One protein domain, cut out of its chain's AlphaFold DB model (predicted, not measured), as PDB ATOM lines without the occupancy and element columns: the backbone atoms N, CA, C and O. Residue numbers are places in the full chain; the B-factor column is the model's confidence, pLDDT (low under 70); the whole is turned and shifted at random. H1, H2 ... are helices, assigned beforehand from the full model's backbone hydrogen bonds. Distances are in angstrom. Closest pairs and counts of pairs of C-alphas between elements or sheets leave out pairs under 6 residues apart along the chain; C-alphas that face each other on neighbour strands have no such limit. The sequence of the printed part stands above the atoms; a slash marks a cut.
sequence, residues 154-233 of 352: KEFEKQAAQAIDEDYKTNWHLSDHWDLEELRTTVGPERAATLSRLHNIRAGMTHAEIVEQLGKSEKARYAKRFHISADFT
ATOM      1  N   LYS A 154      17.526 -50.873  83.634       90.50
ATOM      2  CA  LYS A 154      17.816 -49.459  83.348       90.50
ATOM      3  C   LYS A 154      19.197 -49.030  83.856       90.50
ATOM      4  O   LYS A 154      19.914 -48.298  83.176       90.50
ATOM      5  N   GLU A 155      19.574 -49.472  85.045       90.81
ATOM      6  CA  GLU A 155      20.874 -49.203  85.652       90.81
ATOM      7  C   GLU A 155      21.978 -49.989  84.937       90.81
ATOM      8  O   GLU A 155      23.041 -49.429  84.669       90.81
ATOM      9  N   PHE A 156      21.692 -51.236  84.541       87.38
ATOM     10  CA  PHE A 156      22.574 -52.044  83.700       87.38
ATOM     11  C   PHE A 156      22.861 -51.349  82.364       87.38
ATOM     12  O   PHE A 156      24.020 -51.210  81.985       87.38
ATOM     13  N   GLU A 157      21.824 -50.852  81.678       90.56
ATOM     14  CA  GLU A 157      21.953 -50.097  80.422       90.56
ATOM     15  C   GLU A 157      22.915 -48.914  80.572       90.56
ATOM     16  O   GLU A 157      23.846 -48.757  79.779       90.56
ATOM     17  N   LYS A 158      22.724 -48.109  81.622       89.94
ATOM     18  CA  LYS A 158      23.559 -46.936  81.893       89.94
ATOM     19  C   LYS A 158      25.011 -47.321  82.175       89.94
ATOM     20  O   LYS A 158      25.921 -46.659  81.682       89.94
ATOM     21  N   GLN A 159      25.240 -48.360  82.972       88.62
ATOM     22  CA  GLN A 159      26.595 -48.761  83.328       88.62
ATOM     23  C   GLN A 159      27.326 -49.439  82.167       88.62
ATOM     24  O   GLN A 159      28.504 -49.163  81.957       88.62
ATOM     25  N   ALA A 160      26.633 -50.262  81.378       87.88
ATOM     26  CA  ALA A 160      27.194 -50.864  80.173       87.88
ATOM     27  C   ALA A 160      27.612 -49.803  79.154       87.88
ATOM     28  O   ALA A 160      28.707 -49.873  78.600       87.88
ATOM     29  N   ALA A 161      26.776 -48.779  78.972       89.06
ATOM     30  CA  ALA A 161      27.099 -47.628  78.147       89.06
ATOM     31  C   ALA A 161      28.394 -46.931  78.603       89.06
ATOM     32  O   ALA A 161      29.282 -46.696  77.789       89.06
ATOM     33  N   GLN A 162      28.520 -46.654  79.905       89.69
ATOM     34  CA  GLN A 162      29.707 -46.011  80.481       89.69
ATOM     35  C   GLN A 162      30.964 -46.874  80.349       89.69
ATOM     36  O   GLN A 162      32.018 -46.370  79.986       89.69
ATOM     37  N   ALA A 163      30.868 -48.173  80.626       87.38
ATOM     38  CA  ALA A 163      32.020 -49.062  80.553       87.38
ATOM     39  C   ALA A 163      32.549 -49.219  79.120       87.38
ATOM     40  O   ALA A 163      33.760 -49.235  78.922       87.38
ATOM     41  N   ILE A 164      31.659 -49.306  78.125       87.19
ATOM     42  CA  ILE A 164      32.056 -49.369  76.712       87.19
ATOM     43  C   ILE A 164      32.647 -48.037  76.246       87.19
ATOM     44  O   ILE A 164      33.635 -48.039  75.518       87.19
ATOM     45  N   ASP A 165      32.063 -46.913  76.667       89.88
ATOM     46  CA  ASP A 165      32.602 -45.587  76.364       89.88
ATOM     47  C   ASP A 165      34.049 -45.441  76.865       89.88
ATOM     48  O   ASP A 165      34.958 -45.124  76.096       89.88
ATOM     49  N   GLU A 166      34.287 -45.774  78.134       88.38
ATOM     50  CA  GLU A 166      35.626 -45.751  78.726       88.38
ATOM     51  C   GLU A 166      36.589 -46.743  78.051       88.38
ATOM     52  O   GLU A 166      37.770 -46.431  77.871       88.38
ATOM     53  N   ASP A 167      36.109 -47.919  77.626       87.44
ATOM     54  CA  ASP A 167      36.918 -48.896  76.887       87.44
ATOM     55  C   ASP A 167      37.360 -48.350  75.524       87.44
ATOM     56  O   ASP A 167      38.533 -48.461  75.164       87.44
ATOM     57  N   TYR A 168      36.462 -47.689  74.788       87.44
ATOM     58  CA  TYR A 168      36.801 -47.058  73.514       87.44
ATOM     59  C   TYR A 168      37.771 -45.887  73.680       87.44
ATOM     60  O   TYR A 168      38.748 -45.798  72.931       87.44
ATOM     61  N   LYS A 169      37.578 -45.035  74.691       88.00
ATOM     62  CA  LYS A 169      38.530 -43.960  75.017       88.00
ATOM     63  C   LYS A 169      39.906 -44.512  75.374       88.00
ATOM     64  O   LYS A 169      40.921 -44.029  74.878       88.00
ATOM     65  N   THR A 170      39.952 -45.567  76.183       87.62
ATOM     66  CA  THR A 170      41.211 -46.146  76.667       87.62
ATOM     67  C   THR A 170      41.956 -46.910  75.575       87.62
ATOM     68  O   THR A 170      43.149 -46.690  75.373       87.62
ATOM     69  N   ASN A 171      41.270 -47.809  74.865       85.81
ATOM     70  CA  ASN A 171      41.908 -48.741  73.937       85.81
ATOM     71  C   ASN A 171      42.106 -48.159  72.539       85.81
ATOM     72  O   ASN A 171      43.015 -48.591  71.829       85.81
ATOM     73  N   TRP A 172      41.246 -47.229  72.115       86.50
ATOM     74  CA  TRP A 172      41.300 -46.626  70.778       86.50
ATOM     75  C   TRP A 172      41.699 -45.152  70.805       86.50
ATOM     76  O   TRP A 172      41.822 -44.551  69.743       86.50
ATOM     77  N   HIS A 173      41.970 -44.594  71.991       88.00
ATOM     78  CA  HIS A 173      42.422 -43.211  72.172       88.00
ATOM     79  C   HIS A 173      41.470 -42.183  71.551       88.00
ATOM     80  O   HIS A 173      41.908 -41.159  71.027       88.00
ATOM     81  N   LEU A 174      40.169 -42.482  71.595       87.69
ATOM     82  CA  LEU A 174      39.132 -41.551  71.171       87.69
ATOM     83  C   LEU A 174      39.058 -40.361  72.133       87.69
ATOM     84  O   LEU A 174      39.375 -40.485  73.319       87.69
ATOM     85  N   SER A 175      38.617 -39.214  71.624       89.38
ATOM     86  CA  SER A 175      38.359 -38.026  72.433       89.38
ATOM     87  C   SER A 175      37.273 -38.263  73.493       89.38
ATOM     88  O   SER A 175      36.479 -39.198  73.409       89.38
ATOM     89  N   ASP A 176      37.174 -37.374  74.486       88.50
ATOM     90  CA  ASP A 176      36.159 -37.477  75.550       88.50
ATOM     91  C   ASP A 176      34.706 -37.418  75.034       88.50
ATOM     92  O   ASP A 176      33.770 -37.800  75.749       88.50
ATOM     93  N   HIS A 177      34.516 -36.913  73.810       87.94
ATOM     94  CA  HIS A 177      33.228 -36.667  73.163       87.94
ATOM     95  C   HIS A 177      33.234 -37.140  71.708       87.94
ATOM     96  O   HIS A 177      32.828 -36.407  70.804       87.94
ATOM     97  N   TRP A 178      33.706 -38.364  71.496       88.38
ATOM     98  CA  TRP A 178      33.843 -38.940  70.169       88.38
ATOM     99  C   TRP A 178      32.496 -39.164  69.473       88.38
ATOM    100  O   TRP A 178      31.454 -39.380  70.101       88.38
ATOM    101  N   ASP A 179      32.530 -39.113  68.142       88.81
ATOM    102  CA  ASP A 179      31.391 -39.373  67.265       88.81
ATOM    103  C   ASP A 179      31.684 -40.510  66.267       88.81
ATOM    104  O   ASP A 179      32.748 -41.139  66.280       88.81
ATOM    105  N   LEU A 180      30.719 -40.818  65.392       85.62
ATOM    106  CA  LEU A 180      30.883 -41.890  64.408       85.62
ATOM    107  C   LEU A 180      32.012 -41.613  63.399       85.62
ATOM    108  O   LEU A 180      32.618 -42.571  62.921       85.62
ATOM    109  N   GLU A 181      32.309 -40.357  63.057       89.06
ATOM    110  CA  GLU A 181      33.365 -40.032  62.089       89.06
ATOM    111  C   GLU A 181      34.756 -40.151  62.720       89.06
ATOM    112  O   GLU A 181      35.677 -40.684  62.092       89.06
ATOM    113  N   GLU A 182      34.905 -39.751  63.983       89.69
ATOM    114  CA  GLU A 182      36.125 -39.995  64.752       89.69
ATOM    115  C   GLU A 182      36.362 -41.500  64.938       89.69
ATOM    116  O   GLU A 182      37.449 -42.010  64.635       89.69
ATOM    117  N   LEU A 183      35.321 -42.247  65.324       85.94
ATOM    118  CA  LEU A 183      35.381 -43.703  65.427       85.94
ATOM    119  C   LEU A 183      35.793 -44.330  64.086       85.94
ATOM    120  O   LEU A 183      36.694 -45.167  64.032       85.94
ATOM    121  N   ARG A 184      35.171 -43.898  62.983       90.38
ATOM    122  CA  ARG A 184      35.455 -44.368  61.619       90.38
ATOM    123  C   ARG A 184      36.883 -44.091  61.179       90.38
ATOM    124  O   ARG A 184      37.479 -44.946  60.523       90.38
ATOM    125  N   THR A 185      37.422 -42.931  61.531       92.12
ATOM    126  CA  THR A 185      38.812 -42.565  61.240       92.12
ATOM    127  C   THR A 185      39.783 -43.446  62.025       92.12
ATOM    128  O   THR A 185      40.809 -43.857  61.489       92.12
ATOM    129  N   THR A 186      39.420 -43.803  63.258       90.25
ATOM    130  CA  THR A 186      40.272 -44.561  64.180       90.25
ATOM    131  C   THR A 186      40.289 -46.062  63.887       90.25
ATOM    132  O   THR A 186      41.357 -46.660  63.782       90.25
ATOM    133  N   VAL A 187      39.121 -46.696  63.718       85.94
ATOM    134  CA  VAL A 187      39.025 -48.160  63.515       85.94
ATOM    135  C   VAL A 187      38.897 -48.581  62.048       85.94
ATOM    136  O   VAL A 187      38.880 -49.777  61.745       85.94
ATOM    137  N   GLY A 188      38.788 -47.613  61.138       91.38
ATOM    138  CA  GLY A 188      38.580 -47.824  59.710       91.38
ATOM    139  C   GLY A 188      37.103 -47.996  59.307       91.38
ATOM    140  O   GLY A 188      36.240 -48.351  60.120       91.38
ATOM    141  N   PRO A 189      36.781 -47.779  58.016       89.00
ATOM    142  CA  PRO A 189      35.405 -47.666  57.530       89.00
ATOM    143  C   PRO A 189      34.585 -48.955  57.642       89.00
ATOM    144  O   PRO A 189      33.410 -48.901  57.998       89.00
ATOM    145  N   GLU A 190      35.180 -50.116  57.372       89.62
ATOM    146  CA  GLU A 190      34.466 -51.401  57.405       89.62
ATOM    147  C   GLU A 190      34.081 -51.812  58.832       89.62
ATOM    148  O   GLU A 190      32.963 -52.278  59.090       89.62
ATOM    149  N   ARG A 191      34.998 -51.601  59.784       86.75
ATOM    150  CA  ARG A 191      34.773 -51.921  61.195       86.75
ATOM    151  C   ARG A 191      33.768 -50.957  61.814       86.75
ATOM    152  O   ARG A 191      32.834 -51.415  62.469       86.75
ATOM    153  N   ALA A 192      33.871 -49.663  61.517       85.56
ATOM    154  CA  ALA A 192      32.881 -48.678  61.941       85.56
ATOM    155  C   ALA A 192      31.490 -48.944  61.346       85.56
ATOM    156  O   ALA A 192      30.503 -48.884  62.069       85.56
ATOM    157  N   ALA A 193      31.387 -49.345  60.073       86.38
ATOM    158  CA  ALA A 193      30.115 -49.761  59.472       86.38
ATOM    159  C   ALA A 193      29.529 -51.026  60.126       86.38
ATOM    160  O   ALA A 193      28.313 -51.220  60.164       86.38
ATOM    161  N   THR A 194      30.379 -51.914  60.641       88.56
ATOM    162  CA  THR A 194      29.939 -53.098  61.389       88.56
ATOM    163  C   THR A 194      29.429 -52.720  62.776       88.56
ATOM    164  O   THR A 194      28.324 -53.127  63.126       88.56
ATOM    165  N   LEU A 195      30.158 -51.885  63.522       83.75
ATOM    166  CA  LEU A 195      29.727 -51.365  64.829       83.75
ATOM    167  C   LEU A 195      28.447 -50.526  64.709       83.75
ATOM    168  O   LEU A 195      27.509 -50.717  65.477       83.75
ATOM    169  N   SER A 196      28.367 -49.670  63.690       87.00
ATOM    170  CA  SER A 196      27.180 -48.878  63.359       87.00
ATOM    171  C   SER A 196      25.955 -49.762  63.130       87.00
ATOM    172  O   SER A 196      24.905 -49.487  63.700       87.00
ATOM    173  N   ARG A 197      26.076 -50.865  62.378       87.44
ATOM    174  CA  ARG A 197      24.967 -51.818  62.188       87.44
ATOM    175  C   ARG A 197      24.631 -52.595  63.457       87.44
ATOM    176  O   ARG A 197      23.453 -52.767  63.752       87.44
ATOM    177  N   LEU A 198      25.645 -53.064  64.184       83.62
ATOM    178  CA  LEU A 198      25.470 -53.883  65.385       83.62
ATOM    179  C   LEU A 198      24.761 -53.102  66.496       83.62
ATOM    180  O   LEU A 198      23.867 -53.630  67.155       83.62
ATOM    181  N   HIS A 199      25.140 -51.838  66.665       84.44
ATOM    182  CA  HIS A 199      24.633 -50.984  67.727       84.44
ATOM    183  C   HIS A 199      23.582 -49.982  67.239       84.44
ATOM    184  O   HIS A 199      22.971 -49.322  68.060       84.44
ATOM    185  N   ASN A 200      23.299 -49.886  65.935       88.19
ATOM    186  CA  ASN A 200      22.418 -48.870  65.334       88.19
ATOM    187  C   ASN A 200      22.884 -47.419  65.620       88.19
ATOM    188  O   ASN A 200      22.075 -46.520  65.837       88.19
ATOM    189  N   ILE A 201      24.201 -47.191  65.581       87.69
ATOM    190  CA  ILE A 201      24.819 -45.855  65.649       87.69
ATOM    191  C   ILE A 201      24.783 -45.223  64.256       87.69
ATOM    192  O   ILE A 201      25.154 -45.871  63.277       87.69
ATOM    193  N   ARG A 202      24.351 -43.967  64.138       89.06
ATOM    194  CA  ARG A 202      24.152 -43.262  62.862       89.06
ATOM    195  C   ARG A 202      24.988 -41.989  62.798       89.06
ATOM    196  O   ARG A 202      25.328 -41.407  63.824       89.06
ATOM    197  N   ALA A 203      25.289 -41.550  61.579       86.38
ATOM    198  CA  ALA A 203      25.958 -40.274  61.357       86.38
ATOM    199  C   ALA A 203      25.118 -39.119  61.928       86.38
ATOM    200  O   ALA A 203      23.895 -39.104  61.768       86.38
ATOM    201  N   GLY A 204      25.783 -38.167  62.583       85.19
ATOM    202  CA  GLY A 204      25.145 -37.012  63.219       85.19
ATOM    203  C   GLY A 204      24.597 -37.253  64.629       85.19
ATOM    204  O   GLY A 204      24.079 -36.308  65.215       85.19
ATOM    205  N   MET A 205      24.713 -38.467  65.183       89.62
ATOM    206  CA  MET A 205      24.434 -38.702  66.604       89.62
ATOM    207  C   MET A 205      25.500 -38.032  67.474       89.62
ATOM    208  O   MET A 205      26.695 -38.140  67.207       89.62
ATOM    209  N   THR A 206      25.056 -37.369  68.532       89.38
ATOM    210  CA  THR A 206      25.904 -36.827  69.592       89.38
ATOM    211  C   THR A 206      26.524 -37.952  70.416       89.38
ATOM    212  O   THR A 206      25.959 -39.040  70.524       89.38
ATOM    213  N   HIS A 207      27.652 -37.675  71.074       89.94
ATOM    214  CA  HIS A 207      28.306 -38.625  71.977       89.94
ATOM    215  C   HIS A 207      27.325 -39.251  72.991       89.94
ATOM    216  O   HIS A 207      27.283 -40.468  73.146       89.94
ATOM    217  N   ALA A 208      26.456 -38.441  73.609       90.06
ATOM    218  CA  ALA A 208      25.455 -38.926  74.560       90.06
ATOM    219  C   ALA A 208      24.456 -39.915  73.929       90.06
ATOM    220  O   ALA A 208      24.144 -40.938  74.538       90.06
ATOM    221  N   GLU A 209      23.989 -39.646  72.707       92.00
ATOM    222  CA  GLU A 209      23.088 -40.546  71.979       92.00
ATOM    223  C   GLU A 209      23.790 -41.851  71.585       92.00
ATOM    224  O   GLU A 209      23.173 -42.916  71.612       92.00
ATOM    225  N   ILE A 210      25.077 -41.792  71.228       90.81
ATOM    226  CA  ILE A 210      25.874 -42.985  70.917       90.81
ATOM    227  C   ILE A 210      26.032 -43.858  72.164       90.81
ATOM    228  O   ILE A 210      25.751 -45.055  72.110       90.81
ATOM    229  N   VAL A 211      26.430 -43.258  73.286       91.62
ATOM    230  CA  VAL A 211      26.595 -43.938  74.578       91.62
ATOM    231  C   VAL A 211      25.277 -44.581  75.021       91.62
ATOM    232  O   VAL A 211      25.245 -45.774  75.320       91.62
ATOM    233  N   GLU A 212      24.160 -43.851  74.967       91.81
ATOM    234  CA  GLU A 212      22.830 -44.401  75.266       91.81
ATOM    235  C   GLU A 212      22.494 -45.607  74.371       91.81
ATOM    236  O   GLU A 212      22.028 -46.649  74.840       91.81
ATOM    237  N   GLN A 213      22.764 -45.496  73.071       92.06
ATOM    238  CA  GLN A 213      22.463 -46.544  72.108       92.06
ATOM    239  C   GLN A 213      23.332 -47.804  72.305       92.06
ATOM    240  O   GLN A 213      22.836 -48.925  72.131       92.06
ATOM    241  N   LEU A 214      24.595 -47.648  72.718       90.00
ATOM    242  CA  LEU A 214      25.470 -48.753  73.123       90.00
ATOM    243  C   LEU A 214      24.905 -49.491  74.340       90.00
ATOM    244  O   LEU A 214      24.780 -50.716  74.304       90.00
ATOM    245  N   GLY A 215      24.469 -48.753  75.366       90.25
ATOM    246  CA  GLY A 215      23.807 -49.332  76.538       90.25
ATOM    247  C   GLY A 215      22.584 -50.168  76.166       90.25
ATOM    248  O   GLY A 215      22.445 -51.309  76.611       90.25
ATOM    249  N   LYS A 216      21.705 -49.637  75.302       92.75
ATOM    250  CA  LYS A 216      20.500 -50.352  74.835       92.75
ATOM    251  C   LYS A 216      20.844 -51.649  74.111       92.75
ATOM    252  O   LYS A 216      20.175 -52.663  74.311       92.75
ATOM    253  N   SER A 217      21.872 -51.612  73.262       90.94
ATOM    254  CA  SER A 217      22.358 -52.777  72.520       90.94
ATOM    255  C   SER A 217      22.862 -53.868  73.469       90.94
ATOM    256  O   SER A 217      22.490 -55.033  73.317       90.94
ATOM    257  N   GLU A 218      23.622 -53.487  74.494       89.06
ATOM    258  CA  GLU A 218      24.124 -54.411  75.511       89.06
ATOM    259  C   GLU A 218      23.020 -55.010  76.374       89.06
ATOM    260  O   GLU A 218      22.965 -56.228  76.538       89.06
ATOM    261  N   LYS A 219      22.081 -54.188  76.851       92.00
ATOM    262  CA  LYS A 219      20.903 -54.674  77.576       92.00
ATOM    263  C   LYS A 219      20.117 -55.691  76.746       92.00
ATOM    264  O   LYS A 219      19.762 -56.757  77.244       92.00
ATOM    265  N   ALA A 220      19.873 -55.395  75.468       90.50
ATOM    266  CA  ALA A 220      19.171 -56.306  74.566       90.50
ATOM    267  C   ALA A 220      19.953 -57.610  74.332       90.50
ATOM    268  O   ALA A 220      19.359 -58.687  74.266       90.50
ATOM    269  N   ARG A 221      21.285 -57.531  74.229       89.25
ATOM    270  CA  ARG A 221      22.163 -58.701  74.110       89.25
ATOM    271  C   ARG A 221      22.121 -59.563  75.369       89.25
ATOM    272  O   ARG A 221      21.995 -60.779  75.238       89.25
ATOM    273  N   TYR A 222      22.181 -58.946  76.548       87.56
ATOM    274  CA  TYR A 222      22.059 -59.620  77.840       87.56
ATOM    275  C   TYR A 222      20.711 -60.340  77.949       87.56
ATOM    276  O   TYR A 222      20.675 -61.559  78.099       87.56
ATOM    277  N   ALA A 223      19.605 -59.616  77.746       90.44
ATOM    278  CA  ALA A 223      18.258 -60.177  77.802       90.44
ATOM    279  C   ALA A 223      18.074 -61.348  76.823       90.44
ATOM    280  O   ALA A 223      17.529 -62.390  77.181       90.44
ATOM    281  N   LYS A 224      18.605 -61.222  75.599       91.44
ATOM    282  CA  LYS A 224      18.574 -62.293  74.597       91.44
ATOM    283  C   LYS A 224      19.412 -63.508  74.998       91.44
ATOM    284  O   LYS A 224      18.947 -64.624  74.791       91.44
ATOM    285  N   ARG A 225      20.630 -63.306  75.515       87.75
ATOM    286  CA  ARG A 225      21.523 -64.388  75.970       87.75
ATOM    287  C   ARG A 225      20.857 -65.215  77.065       87.75
ATOM    288  O   ARG A 225      20.909 -66.435  77.011       87.75
ATOM    289  N   PHE A 226      20.231 -64.534  78.016       86.75
ATOM    290  CA  PHE A 226      19.599 -65.146  79.182       86.75
ATOM    291  C   PHE A 226      18.124 -65.504  78.970       86.75
ATOM    292  O   PHE A 226      17.480 -66.000  79.887       86.75
ATOM    293  N   HIS A 227      17.585 -65.275  77.770       91.50
ATOM    294  CA  HIS A 227      16.182 -65.524  77.431       91.50
ATOM    295  C   HIS A 227      15.173 -64.857  78.392       91.50
ATOM    296  O   HIS A 227      14.102 -65.402  78.651       91.50
ATOM    297  N   ILE A 228      15.497 -63.658  78.881       92.44
ATOM    298  CA  ILE A 228      14.656 -62.853  79.783       92.44
ATOM    299  C   ILE A 228      14.080 -61.615  79.080       92.44
ATOM    300  O   ILE A 228      14.465 -61.269  77.961       92.44
ATOM    301  N   SER A 229      13.134 -60.941  79.743       94.38
ATOM    302  CA  SER A 229      12.567 -59.667  79.277       94.38
ATOM    303  C   SER A 229      13.652 -58.600  79.099       94.38
ATOM    304  O   SER A 229      14.601 -58.549  79.872       94.38
ATOM    305  N   ALA A 230      13.499 -57.698  78.126       91.44
ATOM    306  CA  ALA A 230      14.395 -56.543  77.969       91.44
ATOM    307  C   ALA A 230      14.273 -55.518  79.115       91.44
ATOM    308  O   ALA A 230      15.173 -54.696  79.288       91.44
ATOM    309  N   ASP A 231      13.191 -55.595  79.891       93.62
ATOM    310  CA  ASP A 231      12.926 -54.776  81.078       93.62
ATOM    311  C   ASP A 231      13.093 -55.602  82.366       93.62
ATOM    312  O   ASP A 231      12.312 -55.473  83.307       93.62
ATOM    313  N   PHE A 232      14.088 -56.492  82.383       93.06
ATOM    314  CA  PHE A 232      14.348 -57.394  83.500       93.06
ATOM    315  C   PHE A 232      14.606 -56.664  84.828       93.06
ATOM    316  O   PHE A 232      15.243 -55.606  84.906       93.06
ATOM    317  N   THR A 233      14.150 -57.290  85.902       94.06
ATOM    318  CA  THR A 233      14.505 -56.959  87.281       94.06
ATOM    319  C   THR A 233      15.876 -57.528  87.645       94.06
ATOM    320  O   THR A 233      16.388 -58.440  86.992       94.06
TER     321      THR A 233
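What this domain is: This is residues 154 to 233 of the 352 residues of an uncharacterized protein of Candidatus Melainabacteria bacterium (UniProt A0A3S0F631). Two long helices, H1 and H4, cross as an X; the short helices H2 and H3 make a corner beside this pair, with the last residue of H3, His 199, meeting H4 at Ser 217 and Thr 186 of H2 close to the end of H1 at Trp 172, but not clearly touching it. The tail, residues 226 to 233, folds back towards Lys 154. The 80 printed residues, all helix in class with H1 to H4 in order and no named strand, are compact, radius of gyration of the C-alphas 12.8 A, and span 38 by 22 by 22 A.

How they stand to each other: Start at H1, residues 154 to 172: at Ala 161 it touches H4, residues 207 to 225, C-alpha to C-alpha of Gly 215 4.0 A, at a steep tilt of 65 degrees. H2, residues 180 to 187, touches H3, residues 189 to 199, closest C-alphas Arg 184 and Ala 192, 5.0 A. H4 touches H3 with residues 213 to 217 alone, closest C-alphas His 199 and Ser 217, 5.6 A. Every O i to N i+4 pair in the four helices is within hydrogen-bond range.

Where its parts are: Find C-alpha 154 at (17.816, -49.459, 83.348); H1 runs 26.8 A. H4 runs 26.9 A to C-alpha 225 at (21.523, -64.388, 75.970).

The domain as a whole: The printed part has no cut and no long link; no printed residue is under 70 in pLDDT.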